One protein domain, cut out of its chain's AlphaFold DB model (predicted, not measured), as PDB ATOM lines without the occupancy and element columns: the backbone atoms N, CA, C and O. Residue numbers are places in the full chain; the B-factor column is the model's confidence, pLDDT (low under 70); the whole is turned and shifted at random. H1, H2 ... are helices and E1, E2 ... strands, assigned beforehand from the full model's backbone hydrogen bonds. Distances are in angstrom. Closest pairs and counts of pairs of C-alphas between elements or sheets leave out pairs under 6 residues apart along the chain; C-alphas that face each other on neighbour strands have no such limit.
ATOM      1  N   LYS A   2     447.645 456.622 458.511       62.53
ATOM      2  CA  LYS A   2     447.218 456.570 457.089       62.53
ATOM      3  C   LYS A   2     445.807 456.000 456.858       62.53
ATOM      4  O   LYS A   2     445.046 456.568 456.091       62.53
ATOM      5  N   ALA A   3     445.435 454.927 457.560       69.81
ATOM      6  CA  ALA A   3     444.103 454.323 457.434       69.81
ATOM      7  C   ALA A   3     442.965 455.278 457.840       69.81
ATOM      8  O   ALA A   3     441.930 455.300 457.190       69.81
ATOM      9  N   LEU A   4     443.185 456.108 458.866       72.25
ATOM     10  CA  LEU A   4     442.199 457.087 459.329       72.25
ATOM     11  C   LEU A   4     441.962 458.185 458.278       72.25
ATOM     12  O   LEU A   4     440.830 458.597 458.072       72.25
ATOM     13  N   ILE A   5     443.028 458.596 457.581       76.44
ATOM     14  CA  ILE A   5     442.984 459.584 456.493       76.44
ATOM     15  C   ILE A   5     442.208 459.037 455.287       76.44
ATOM     16  O   ILE A   5     441.369 459.735 454.730       76.44
ATOM     17  N   TYR A   6     442.431 457.778 454.900       78.56
ATOM     18  CA  TYR A   6     441.671 457.170 453.801       78.56
ATOM     19  C   TYR A   6     440.191 456.976 454.141       78.56
ATOM     20  O   TYR A   6     439.342 457.116 453.266       78.56
ATOM     21  N   LEU A   7     439.876 456.698 455.407       73.00
ATOM     22  CA  LEU A   7     438.503 456.518 455.868       73.00
ATOM     23  C   LEU A   7     437.742 457.852 455.869       73.00
ATOM     24  O   LEU A   7     436.622 457.912 455.371       73.00
ATOM     25  N   THR A   8     438.365 458.943 456.328       74.69
ATOM     26  CA  THR A   8     437.751 460.280 456.264       74.69
ATOM     27  C   THR A   8     437.600 460.783 454.830       74.69
ATOM     28  O   THR A   8     436.551 461.328 454.496       74.69
ATOM     29  N   LEU A   9     438.589 460.549 453.959       75.94
ATOM     30  CA  LEU A   9     438.480 460.847 452.526       75.94
ATOM     31  C   LEU A   9     437.348 460.045 451.870       75.94
ATOM     32  O   LEU A   9     436.535 460.624 451.159       75.94
ATOM     33  N   GLY A  10     437.239 458.745 452.152       72.50
ATOM     34  CA  GLY A  10     436.162 457.903 451.629       72.50
ATOM     35  C   GLY A  10     434.769 458.371 452.058       72.50
ATOM     36  O   GLY A  10     433.860 458.419 451.234       72.50
ATOM     37  N   VAL A  11     434.606 458.783 453.320       74.12
ATOM     38  CA  VAL A  11     433.334 459.321 453.833       74.12
ATOM     39  C   VAL A  11     433.010 460.685 453.219       74.12
ATOM     40  O   VAL A  11     431.861 460.923 452.856       74.12
ATOM     41  N   LEU A  12     434.000 461.566 453.048       76.06
ATOM     42  CA  LEU A  12     433.800 462.872 452.412       76.06
ATOM     43  C   LEU A  12     433.405 462.733 450.938       76.06
ATOM     44  O   LEU A  12     432.448 463.366 450.497       76.06
ATOM     45  N   PHE A  13     434.086 461.874 450.178       78.25
ATOM     46  CA  PHE A  13     433.744 461.646 448.772       78.25
ATOM     47  C   PHE A  13     432.418 460.894 448.609       78.25
ATOM     48  O   PHE A  13     431.590 461.289 447.795       78.25
ATOM     49  N   GLY A  14     432.162 459.858 449.411       72.94
ATOM     50  CA  GLY A  14     430.890 459.132 449.369       72.94
ATOM     51  C   GLY A  14     429.702 460.001 449.785       72.94
ATOM     52  O   GLY A  14     428.657 459.973 449.138       72.94
ATOM     53  N   GLY A  15     429.876 460.819 450.825       72.38
ATOM     54  CA  GLY A  15     428.849 461.735 451.315       72.38
ATOM     55  C   GLY A  15     428.528 462.856 450.329       72.38
ATOM     56  O   GLY A  15     427.359 463.151 450.114       72.38
ATOM     57  N   THR A  16     429.539 463.445 449.686       78.25
ATOM     58  CA  THR A  16     429.330 464.510 448.685       78.25
ATOM     59  C   THR A  16     428.650 463.989 447.423       78.25
ATOM     60  O   THR A  16     427.684 464.596 446.968       78.25
ATOM     61  N   VAL A  17     429.082 462.843 446.888       77.94
ATOM     62  CA  VAL A  17     428.446 462.228 445.710       77.94
ATOM     63  C   VAL A  17     427.019 461.774 446.027       77.94
ATOM     64  O   VAL A  17     426.110 462.032 445.243       77.94
ATOM     65  N   GLY A  18     426.797 461.154 447.190       73.62
ATOM     66  CA  GLY A  18     425.459 460.750 447.629       73.62
ATOM     67  C   GLY A  18     424.518 461.937 447.845       73.62
ATOM     68  O   GLY A  18     423.355 461.871 447.456       73.62
ATOM     69  N   TYR A  19     425.028 463.037 448.407       74.19
ATOM     70  CA  TYR A  19     424.274 464.280 448.573       74.19
ATOM     71  C   TYR A  19     423.874 464.878 447.222       74.19
ATOM     72  O   TYR A  19     422.693 465.127 447.007       74.19
ATOM     73  N   LEU A  20     424.828 465.021 446.293       69.94
ATOM     74  CA  LEU A  20     424.572 465.558 444.952       69.94
ATOM     75  C   LEU A  20     423.558 464.721 444.161       69.94
ATOM     76  O   LEU A  20     422.702 465.272 443.474       69.94
ATOM     77  N   TYR A  21     423.632 463.394 444.277       72.94
ATOM     78  CA  TYR A  21     422.693 462.482 443.624       72.94
ATOM     79  C   TYR A  21     421.280 462.567 444.222       72.94
ATOM     80  O   TYR A  21     420.282 462.545 443.503       72.94
ATOM     81  N   ALA A  22     421.175 462.693 445.547       65.62
ATOM     82  CA  ALA A  22     419.887 462.881 446.206       65.62
ATOM     83  C   ALA A  22     419.247 464.224 445.821       65.62
ATOM     84  O   ALA A  22     418.042 464.274 445.570       65.62
ATOM     85  N   THR A  23     420.046 465.293 445.731       69.31
ATOM     86  CA  THR A  23     419.561 466.599 445.274       69.31
ATOM     87  C   THR A  23     419.156 466.568 443.803       69.31
ATOM     88  O   THR A  23     418.073 467.045 443.495       69.31
ATOM     89  N   SER A  24     419.922 465.920 442.914       62.16
ATOM     90  CA  SER A  24     419.562 465.853 441.489       62.16
ATOM     91  C   SER A  24     418.250 465.103 441.252       62.16
ATOM     92  O   SER A  24     417.403 465.580 440.512       62.16
ATOM     93  N   ILE A  25     418.020 463.976 441.942       68.06
ATOM     94  CA  ILE A  25     416.730 463.266 441.870       68.06
ATOM     95  C   ILE A  25     415.584 464.145 442.379       68.06
ATOM     96  O   ILE A  25     414.469 464.082 441.859       68.06
ATOM     97  N   SER A  26     415.825 464.919 443.438       59.44
ATOM     98  CA  SER A  26     414.817 465.831 443.972       59.44
ATOM     99  C   SER A  26     414.479 466.933 442.968       59.44
ATOM    100  O   SER A  26     413.300 467.223 442.771       59.44
ATOM    101  N   ASP A  27     415.491 467.517 442.333       64.31
ATOM    102  CA  ASP A  27     415.325 468.579 441.342       64.31
ATOM    103  C   ASP A  27     414.596 468.062 440.094       64.31
ATOM    104  O   ASP A  27     413.606 468.669 439.685       64.31
ATOM    105  N   ASP A  28     414.970 466.885 439.581       66.56
ATOM    106  CA  ASP A  28     414.298 466.237 438.444       66.56
ATOM    107  C   ASP A  28     412.807 465.974 438.737       66.56
ATOM    108  O   ASP A  28     411.932 466.238 437.910       66.56
ATOM    109  N   ARG A  29     412.481 465.492 439.948       72.12
ATOM    110  CA  ARG A  29     411.083 465.251 440.353       72.12
ATOM    111  C   ARG A  29     410.287 466.545 440.484       72.12
ATOM    112  O   ARG A  29     409.108 466.556 440.133       72.12
ATOM    113  N   ASN A  30     410.902 467.609 440.994       75.88
ATOM    114  CA  ASN A  30     410.256 468.914 441.095       75.88
ATOM    115  C   ASN A  30     409.984 469.493 439.703       75.88
ATOM    116  O   ASN A  30     408.883 469.980 439.450       75.88
ATOM    117  N   GLU A  31     410.947 469.388 438.785       82.25
ATOM    118  CA  GLU A  31     410.785 469.835 437.403       82.25
ATOM    119  C   GLU A  31     409.645 469.081 436.702       82.25
ATOM    120  O   GLU A  31     408.813 469.698 436.036       82.25
ATOM    121  N   ASP A  32     409.545 467.765 436.900       84.19
ATOM    122  CA  ASP A  32     408.458 466.953 436.344       84.19
ATOM    123  C   ASP A  32     407.077 467.335 436.893       84.19
ATOM    124  O   ASP A  32     406.103 467.375 436.134       84.19
ATOM    125  N   ILE A  33     406.967 467.636 438.192       83.69
ATOM    126  CA  ILE A  33     405.709 468.096 438.803       83.69
ATOM    127  C   ILE A  33     405.302 469.449 438.213       83.69
ATOM    128  O   ILE A  33     404.167 469.592 437.755       83.69
ATOM    129  N   ILE A  34     406.235 470.404 438.140       84.69
ATOM    130  CA  ILE A  34     405.985 471.738 437.574       84.69
ATOM    131  C   ILE A  34     405.583 471.627 436.098       84.69
ATOM    132  O   ILE A  34     404.620 472.259 435.665       84.69
ATOM    133  N   LYS A  35     406.263 470.784 435.311       88.12
ATOM    134  CA  LYS A  35     405.899 470.535 433.907       88.12
ATOM    135  C   LYS A  35     404.466 470.030 433.775       88.12
ATOM    136  O   LYS A  35     403.731 470.521 432.919       88.12
ATOM    137  N   ARG A  36     404.054 469.064 434.604       86.81
ATOM    138  CA  ARG A  36     402.676 468.545 434.591       86.81
ATOM    139  C   ARG A  36     401.666 469.621 434.961       86.81
ATOM    140  O   ARG A  36     400.637 469.722 434.299       86.81
ATOM    141  N   GLU A  37     401.981 470.434 435.963       88.06
ATOM    142  CA  GLU A  37     401.145 471.556 436.376       88.06
ATOM    143  C   GLU A  37     400.921 472.541 435.221       88.06
ATOM    144  O   GLU A  37     399.783 472.816 434.838       88.06
ATOM    145  N   VAL A  38     402.004 472.991 434.584       87.88
ATOM    146  CA  VAL A  38     401.960 473.920 433.446       87.88
ATOM    147  C   VAL A  38     401.171 473.338 432.271       87.88
ATOM    148  O   VAL A  38     400.373 474.040 431.648       87.88
ATOM    149  N   ILE A  39     401.352 472.049 431.964       89.31
ATOM    150  CA  ILE A  39     400.597 471.370 430.901       89.31
ATOM    151  C   ILE A  39     399.094 471.374 431.214       89.31
ATOM    152  O   ILE A  39     398.291 471.664 430.323       89.31
ATOM    153  N   LEU A  40     398.703 471.093 432.461       88.31
ATOM    154  CA  LEU A  40     397.300 471.110 432.884       88.31
ATOM    155  C   LEU A  40     396.688 472.512 432.787       88.31
ATOM    156  O   LEU A  40     395.584 472.653 432.260       88.31
ATOM    157  N   LEU A  41     397.404 473.551 433.231       89.19
ATOM    158  CA  LEU A  41     396.927 474.936 433.149       89.19
ATOM    159  C   LEU A  41     396.741 475.398 431.703       89.19
ATOM    160  O   LEU A  41     395.717 476.012 431.392       89.19
ATOM    161  N   ASN A  42     397.693 475.067 430.825       88.06
ATOM    162  CA  ASN A  42     397.667 475.448 429.412       88.06
ATOM    163  C   ASN A  42     396.566 474.732 428.627       88.06
ATOM    164  O   ASN A  42     395.963 475.326 427.730       88.06
ATOM    165  N   LYS A  43     396.279 473.469 428.971       86.25
ATOM    166  CA  LYS A  43     395.200 472.691 428.346       86.25
ATOM    167  C   LYS A  43     393.828 473.338 428.564       86.25
ATOM    168  O   LYS A  43     392.982 473.275 427.676       86.25
ATOM    169  N   TYR A  44     393.626 473.991 429.709       82.56
ATOM    170  CA  TYR A  44     392.373 474.653 430.082       82.56
ATOM    171  C   TYR A  44     392.569 476.166 430.251       82.56
ATOM    172  O   TYR A  44     392.394 476.733 431.330       82.56
ATOM    173  N   SER A  45     392.953 476.824 429.158       81.56
ATOM    174  CA  SER A  45     393.211 478.271 429.091       81.56
ATOM    175  C   SER A  45     391.961 479.122 428.831       81.56
ATOM    176  O   SER A  45     392.029 480.347 428.899       81.56
ATOM    177  N   ASN A  46     390.808 478.502 428.566       86.12
ATOM    178  CA  ASN A  46     389.560 479.220 428.312       86.12
ATOM    179  C   ASN A  46     389.014 479.840 429.605       86.12
ATOM    180  O   ASN A  46     388.378 479.166 430.415       86.12
ATOM    181  N   ILE A  47     389.268 481.135 429.776       87.75
ATOM    182  CA  ILE A  47     388.781 481.935 430.899       87.75
ATOM    183  C   ILE A  47     387.266 482.184 430.732       87.75
ATOM    184  O   ILE A  47     386.868 482.693 429.682       87.75
ATOM    185  N   PRO A  48     386.419 481.898 431.742       89.25
ATOM    186  CA  PRO A  48     384.982 482.181 431.694       89.25
ATOM    187  C   PRO A  48     384.673 483.661 431.456       89.25
ATOM    188  O   PRO A  48     385.454 484.536 431.855       89.25
ATOM    189  N   SER A  49     383.527 483.964 430.842       90.62
ATOM    190  CA  SER A  49     383.067 485.348 430.696       90.62
ATOM    191  C   SER A  49     382.627 485.936 432.045       90.62
ATOM    192  O   SER A  49     382.459 485.220 433.034       90.62
ATOM    193  N   CYS A  50     382.486 487.262 432.121       89.06
ATOM    194  CA  CYS A  50     381.985 487.895 433.344       89.06
ATOM    195  C   CYS A  50     380.498 487.597 433.555       89.06
ATOM    196  O   CYS A  50     380.047 487.480 434.690       89.06
ATOM    197  N   GLU A  51     379.752 487.444 432.467       89.62
ATOM    198  CA  GLU A  51     378.356 487.037 432.453       89.62
ATOM    199  C   GLU A  51     378.207 485.647 433.082       89.62
ATOM    200  O   GLU A  51     377.470 485.499 434.057       89.62
ATOM    201  N   ASP A  52     379.003 484.671 432.626       88.62
ATOM    202  CA  ASP A  52     378.990 483.307 433.174       88.62
ATOM    203  C   ASP A  52     379.322 483.296 434.675       88.62
ATOM    204  O   ASP A  52     378.691 482.580 435.455       88.62
ATOM    205  N   LEU A  53     380.315 484.086 435.102       88.25
ATOM    206  CA  LEU A  53     380.703 484.177 436.514       88.25
ATOM    207  C   LEU A  53     379.567 484.755 437.362       88.25
ATOM    208  O   LEU A  53     379.228 484.182 438.397       88.25
ATOM    209  N   ARG A  54     378.924 485.834 436.900       85.44
ATOM    210  CA  ARG A  54     377.811 486.482 437.614       85.44
ATOM    211  C   ARG A  54     376.606 485.558 437.747       85.44
ATOM    212  O   ARG A  54     376.005 485.497 438.820       85.44
ATOM    213  N   GLU A  55     376.267 484.814 436.696       89.00
ATOM    214  CA  GLU A  55     375.170 483.839 436.728       89.00
ATOM    215  C   GLU A  55     375.420 482.709 437.737       89.00
ATOM    216  O   GLU A  55     374.487 482.219 438.375       89.00
ATOM    217  N   ASN A  56     376.687 482.341 437.940       86.56
ATOM    218  CA  ASN A  56     377.095 481.253 438.824       86.56
ATOM    219  C   ASN A  56     377.629 481.732 440.189       86.56
ATOM    220  O   ASN A  56     378.327 480.990 440.876       86.56
ATOM    221  N   LYS A  57     377.271 482.948 440.633       85.12
ATOM    222  CA  LYS A  57     377.685 483.510 441.938       85.12
ATOM    223  C   LYS A  57     379.207 483.530 442.126       85.12
ATOM    224  O   LYS A  57     379.717 483.092 443.157       85.12
ATOM    225  N   ASP A  58     379.916 484.002 441.107       83.06
ATOM    226  CA  ASP A  58     381.369 484.175 441.089       83.06
ATOM    227  C   ASP A  58     382.164 482.860 441.211       83.06
ATOM    228  O   ASP A  58     383.368 482.873 441.465       83.06
ATOM    229  N   SER A  59     381.526 481.702 440.998       85.75
ATOM    230  CA  SER A  59     382.187 480.396 441.043       85.75
ATOM    231  C   SER A  59     381.639 479.439 439.994       85.75
ATOM    232  O   SER A  59     380.437 479.223 439.905       85.75
ATOM    233  N   ILE A  60     382.511 478.820 439.198       89.50
ATOM    234  CA  ILE A  60     382.110 477.878 438.148       89.50
ATOM    235  C   ILE A  60     382.892 476.583 438.318       89.50
ATOM    236  O   ILE A  60     384.116 476.589 438.387       89.50
ATOM    237  N   THR A  61     382.188 475.450 438.329       86.06
ATOM    238  CA  THR A  61     382.811 474.122 438.263       86.06
ATOM    239  C   THR A  61     382.492 473.470 436.926       86.06
ATOM    240  O   THR A  61     381.327 473.284 436.584       86.06
ATOM    241  N   GLN A  62     383.524 473.084 436.182       83.19
ATOM    242  CA  GLN A  62     383.410 472.408 434.895       83.19
ATOM    243  C   GLN A  62     384.011 471.007 434.997       83.19
ATOM    244  O   GLN A  62     385.101 470.813 435.540       83.19
ATOM    245  N   LYS A  63     383.295 470.015 434.461       79.25
ATOM    246  CA  LYS A  63     383.856 468.686 434.200       79.25
ATOM    247  C   LYS A  63     384.373 468.666 432.769       79.25
ATOM    248  O   LYS A  63     383.620 468.986 431.853       79.25
ATOM    249  N   SER A  64     385.633 468.293 432.587       76.44
ATOM    250  CA  SER A  64     386.199 468.056 431.257       76.44
ATOM    251  C   SER A  64     386.020 466.595 430.831       76.44
ATOM    252  O   SER A  64     385.826 465.715 431.674       76.44
ATOM    253  N   GLU A  65     386.125 466.327 429.527       71.56
ATOM    254  CA  GLU A  65     386.059 464.967 428.966       71.56
ATOM    255  C   GLU A  65     387.142 464.034 429.536       71.56
ATOM    256  O   GLU A  65     386.918 462.834 429.674       71.56
ATOM    257  N   ASP A  66     388.282 464.581 429.967       78.00
ATOM    258  CA  ASP A  66     389.403 463.819 430.527       78.00
ATOM    259  C   ASP A  66     389.228 463.453 432.013       78.00
ATOM    260  O   ASP A  66     390.186 463.061 432.675       78.00
ATOM    261  N   SER A  67     388.026 463.620 432.577       83.69
ATOM    262  CA  SER A  67     387.752 463.486 434.019       83.69
ATOM    263  C   SER A  67     388.485 464.498 434.913       83.69
ATOM    264  O   SER A  67     388.436 464.376 436.137       83.69
ATOM    265  N   ASN A  68     389.113 465.531 434.337       87.06
ATOM    266  CA  ASN A  68     389.638 466.649 435.121       87.06
ATOM    267  C   ASN A  68     388.485 467.544 435.588       87.06
ATOM    268  O   ASN A  68     387.551 467.828 434.825       87.06
ATOM    269  N   HIS A  69     388.592 468.018 436.824       88.94
ATOM    270  CA  HIS A  69     387.701 469.006 437.415       88.94
ATOM    271  C   HIS A  69     388.360 470.378 437.367       88.94
ATOM    272  O   HIS A  69     389.466 470.550 437.871       88.94
ATOM    273  N   ILE A  70     387.677 471.352 436.778       91.06
ATOM    274  CA  ILE A  70     388.158 472.729 436.683       91.06
ATOM    275  C   ILE A  70     387.247 473.587 437.548       91.06
ATOM    276  O   ILE A  70     386.032 473.593 437.350       91.06
ATOM    277  N   LEU A  71     387.828 474.296 438.506       91.25
ATOM    278  CA  LEU A  71     387.130 475.244 439.355       91.25
ATOM    279  C   LEU A  71     387.650 476.644 439.067       91.25
ATOM    280  O   LEU A  71     388.853 476.894 439.100       91.25
ATOM    281  N   TRP A  72     386.721 477.549 438.817       92.94
ATOM    282  CA  TRP A  72     386.962 478.971 438.681       92.94
ATOM    283  C   TRP A  72     386.316 479.692 439.853       92.94
ATOM    284  O   TRP A  72     385.170 479.399 440.182       92.94
ATOM    285  N   SER A  73     387.027 480.632 440.469       92.69
ATOM    286  CA  SER A  73     386.496 481.464 441.549       92.69
ATOM    287  C   SER A  73     386.947 482.906 441.369       92.69
ATOM    288  O   SER A  73     388.142 483.191 441.348       92.69
ATOM    289  N   TYR A  74     385.983 483.804 441.210       92.81
ATOM    290  CA  TYR A  74     386.207 485.230 441.072       92.81
ATOM    291  C   TYR A  74     386.137 485.915 442.441       92.81
ATOM    292  O   TYR A  74     385.195 485.722 443.205       92.81
ATOM    293  N   LEU A  75     387.160 486.705 442.749       90.94
ATOM    294  CA  LEU A  75     387.274 487.528 443.944       90.94
ATOM    295  C   LEU A  75     387.116 488.988 443.532       90.94
ATOM    296  O   LEU A  75     388.050 489.619 443.035       90.94
ATOM    297  N   SER A  76     385.911 489.514 443.728       87.06
ATOM    298  CA  SER A  76     385.538 490.868 443.312       87.06
ATOM    299  C   SER A  76     386.267 491.972 444.081       87.06
ATOM    300  O   SER A  76     386.488 493.041 443.518       87.06
ATOM    301  N   GLU A  77     386.674 491.721 445.330       88.00
ATOM    302  CA  GLU A  77     387.437 492.678 446.147       88.00
ATOM    303  C   GLU A  77     388.819 492.974 445.542       88.00
ATOM    304  O   GLU A  77     389.252 494.126 445.532       88.00
ATOM    305  N   ASP A  78     389.458 491.953 444.962       90.94
ATOM    306  CA  ASP A  78     390.826 492.023 444.437       90.94
ATOM    307  C   ASP A  78     390.889 492.055 442.895       90.94
ATOM    308  O   ASP A  78     391.969 492.182 442.326       90.94
ATOM    309  N   ASN A  79     389.748 491.938 442.198       91.25
ATOM    310  CA  ASN A  79     389.667 491.708 440.744       91.25
ATOM    311  C   ASN A  79     390.515 490.505 440.283       91.25
ATOM    312  O   ASN A  79     391.155 490.529 439.227       91.25
ATOM    313  N   LEU A  80     390.518 489.439 441.085       92.69
ATOM    314  CA  LEU A  80     391.284 488.225 440.815       92.69
ATOM    315  C   LEU A  80     390.360 487.086 440.417       92.69
ATOM    316  O   LEU A  80     389.340 486.835 441.052       92.69
ATOM    317  N   LEU A  81     390.749 486.345 439.391       92.94
ATOM    318  CA  LEU A  81     390.116 485.096 439.013       92.94
ATOM    319  C   LEU A  81     391.084 483.943 439.277       92.94
ATOM    320  O   LEU A  81     392.164 483.867 438.695       92.94
ATOM    321  N   LYS A  82     390.667 483.028 440.147       93.56
ATOM    322  CA  LYS A  82     391.409 481.827 440.518       93.56
ATOM    323  C   LYS A  82     390.961 480.657 439.663       93.56
ATOM    324  O   LYS A  82     389.760 480.404 439.565       93.56
ATOM    325  N   LYS A  83     391.917 479.927 439.096       93.88
ATOM    326  CA  LYS A  83     391.718 478.649 438.409       93.88
ATOM    327  C   LYS A  83     392.372 477.541 439.221       93.88
ATOM    328  O   LYS A  83     393.548 477.625 439.561       93.88
ATOM    329  N   VAL A  84     391.622 476.475 439.468       93.19
ATOM    330  CA  VAL A  84     392.126 475.222 440.030       93.19
ATOM    331  C   VAL A  84     391.753 474.097 439.076       93.19
ATOM    332  O   VAL A  84     390.576 473.908 438.777       93.19
ATOM    333  N   VAL A  85     392.735 473.332 438.610       91.75
ATOM    334  CA  VAL A  85     392.510 472.111 437.827       91.75
ATOM    335  C   VAL A  85     392.936 470.919 438.673       91.75
ATOM    336  O   VAL A  85     394.067 470.873 439.146       91.75
ATOM    337  N   ILE A  86     392.035 469.961 438.866       90.94
ATOM    338  CA  ILE A  86     392.282 468.728 439.617       90.94
ATOM    339  C   ILE A  86     392.176 467.562 438.648       90.94
ATOM    340  O   ILE A  86     391.110 467.333 438.064       90.94
ATOM    341  N   SER A  87     393.270 466.828 438.486       89.19
ATOM    342  CA  SER A  87     393.307 465.641 437.644       89.19
ATOM    343  C   SER A  87     393.012 464.348 438.422       89.19
ATOM    344  O   SER A  87     393.169 464.300 439.646       89.19
ATOM    345  N   PRO A  88     392.608 463.261 437.734       85.62
ATOM    346  CA  PRO A  88     392.390 461.951 438.352       85.62
ATOM    347  C   PRO A  88     393.628 461.350 439.028       85.62
ATOM    348  O   PRO A  88     393.489 460.552 439.952       85.62
ATOM    349  N   ASP A  89     394.834 461.718 438.587       86.00
ATOM    350  CA  ASP A  89     396.105 461.322 439.202       86.00
ATOM    351  C   ASP A  89     396.519 462.232 440.374       86.00
ATOM    352  O   ASP A  89     397.665 462.188 440.812       86.00
ATOM    353  N   PHE A  90     395.574 463.016 440.912       81.50
ATOM    354  CA  PHE A  90     395.746 463.926 442.051       81.50
ATOM    355  C   PHE A  90     396.784 465.035 441.827       81.50
ATOM    356  O   PHE A  90     397.286 465.615 442.792       81.50
ATOM    357  N   VAL A  91     397.084 465.375 440.571       85.38
ATOM    358  CA  VAL A  91     397.841 466.587 440.262       85.38
ATOM    359  C   VAL A  91     396.880 467.768 440.362       85.38
ATOM    360  O   VAL A  91     395.809 467.787 439.751       85.38
ATOM    361  N   VAL A  92     397.261 468.748 441.175       88.31
ATOM    362  CA  VAL A  92     396.515 469.992 441.347       88.31
ATOM    363  C   VAL A  92     397.322 471.097 440.701       88.31
ATOM    364  O   VAL A  92     398.492 471.267 441.034       88.31
ATOM    365  N   ALA A  93     396.695 471.826 439.787       90.56
ATOM    366  CA  ALA A  93     397.304 472.958 439.119       90.56
ATOM    367  C   ALA A  93     396.561 474.246 439.440       90.56
ATOM    368  O   ALA A  93     395.326 474.271 439.405       90.56
ATOM    369  N   TYR A  94     397.315 475.298 439.751       92.06
ATOM    370  CA  TYR A  94     396.770 476.559 440.239       92.06
ATOM    371  C   TYR A  94     397.244 477.759 439.424       92.06
ATOM    372  O   TYR A  94     398.418 477.876 439.093       92.06
ATOM    373  N   GLU A  95     396.333 478.687 439.142       92.88
ATOM    374  CA  GLU A  95     396.669 479.963 438.512       92.88
ATOM    375  C   GLU A  95     395.759 481.079 439.032       92.88
ATOM    376  O   GLU A  95     394.558 480.877 439.230       92.88
ATOM    377  N   GLU A  96     396.325 482.270 439.217       92.44
ATOM    378  CA  GLU A  96     395.581 483.505 439.457       92.44
ATOM    379  C   GLU A  96     395.785 484.437 438.269       92.44
ATOM    380  O   GLU A  96     396.916 484.680 437.849       92.44
ATOM    381  N   VAL A  97     394.690 484.977 437.743       91.06
ATOM    382  CA  VAL A  97     394.723 485.973 436.672       91.06
ATOM    383  C   VAL A  97     393.911 487.192 437.074       91.06
ATOM    384  O   VAL A  97     392.840 487.073 437.668       91.06
ATOM    385  N   GLU A  98     394.405 488.380 436.739       90.75
ATOM    386  CA  GLU A  98     393.638 489.609 436.913       90.75
ATOM    387  C   GLU A  98     392.464 489.620 435.923       90.75
ATOM    388  O   GLU A  98     392.626 489.378 434.722       90.75
ATOM    389  N   LYS A  99     391.258 489.887 436.425       87.94
ATOM    390  CA  LYS A  99     390.046 489.988 435.614       87.94
ATOM    391  C   LYS A  99     389.136 491.043 436.216       87.94
ATOM    392  O   LYS A  99     388.772 490.960 437.376       87.94
TER     393      LYS A  99
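This is residues 2 to 99 of the 102 residues of an uncharacterized protein of Pseudoalteromonas fuliginea (UniProt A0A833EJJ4). What shape do these atoms make? One end of a very long helix, H1, packs on one face of a small antiparallel sheet of four strands, E1 to E4, while residues 2 to 32 of H1 stick out from this small body as a long arm. The short helix H2 is over the same face of the sheet, near the edge away from H1, and the other face is bare. What is it built of? The printed part has 98 residues with two named helices and four named strands, in the order H1 H2 E1 E2 E3 E4 along the chain, a mixed class; the sheet's order is E1 E2 E3 E4. How large is it? It is extended, with a radius of gyration of the C-alphas of 22.9 A and spans of 80 by 32 by 16 A, and the arm makes the length.

How are the strands joined? E1, residues 59 to 63, E2, residues 69 to 75, E3, residues 80 to 86, and E4, residues 92 to 98, form a meander, each strand the antiparallel neighbour of the one before and a hairpin with it. N 60 and O 72 are 2.9 A apart, N 71 and O 84 2.8 A, and N 83 and O 95 2.8 A, within hydrogen-bond range; E1 and E4 are edge strands, apart from each other. Where is the long helix? H1, residues 2 to 43, is on the sheet at a height over the sheet of 4.7 A and lies over E4, with the C-alphas of Glu 37 and Ala 93 the closest of the two, 4.9 A apart. On the local plane it stands at 59.5 degrees to E4, slantwise to the strands, but only just. Where is the short helix? H2, residues 50 to 55, is on the same face, which gives two layers, helices on one face of a sheet; it lies only just over E1, with 3 of its C-alphas falling there, and runs across the strands, at 88 degrees to E1 on the local plane. The closest C-alphas of H2 and E1 are those of Leu 53 and Ser 59, 6.1 A apart, while H1 and H2 are apart. Are the helix backbones complete? In H1 and H2 every O i to N i+4 pair is within hydrogen-bond range.

How long are the strands? From first to last C-alpha E1 measures 13.7 A, E2 and E3 19.6 A each, and E4 20.3 A, ending at C-alpha 98 (393.638, 489.609, 436.913). Where do the helices run? H1 spans 61.6 A from C-alpha 2 (447.218, 456.570, 457.089) to C-alpha 43 (395.200, 472.691, 428.346), and H2 spans 8.6 A.

What remains without the arm? Without residues 2 to 32, which stand free, the body has 67 residues and spans 31 by 22 by 16 A. Is it continuous? The printed part has no cut; the link from H1 to H2 is short, and the other links are tight. Where is confidence low? The pLDDT is under 70 at residues 2 to 3, residue 20 and residues 22 to 28.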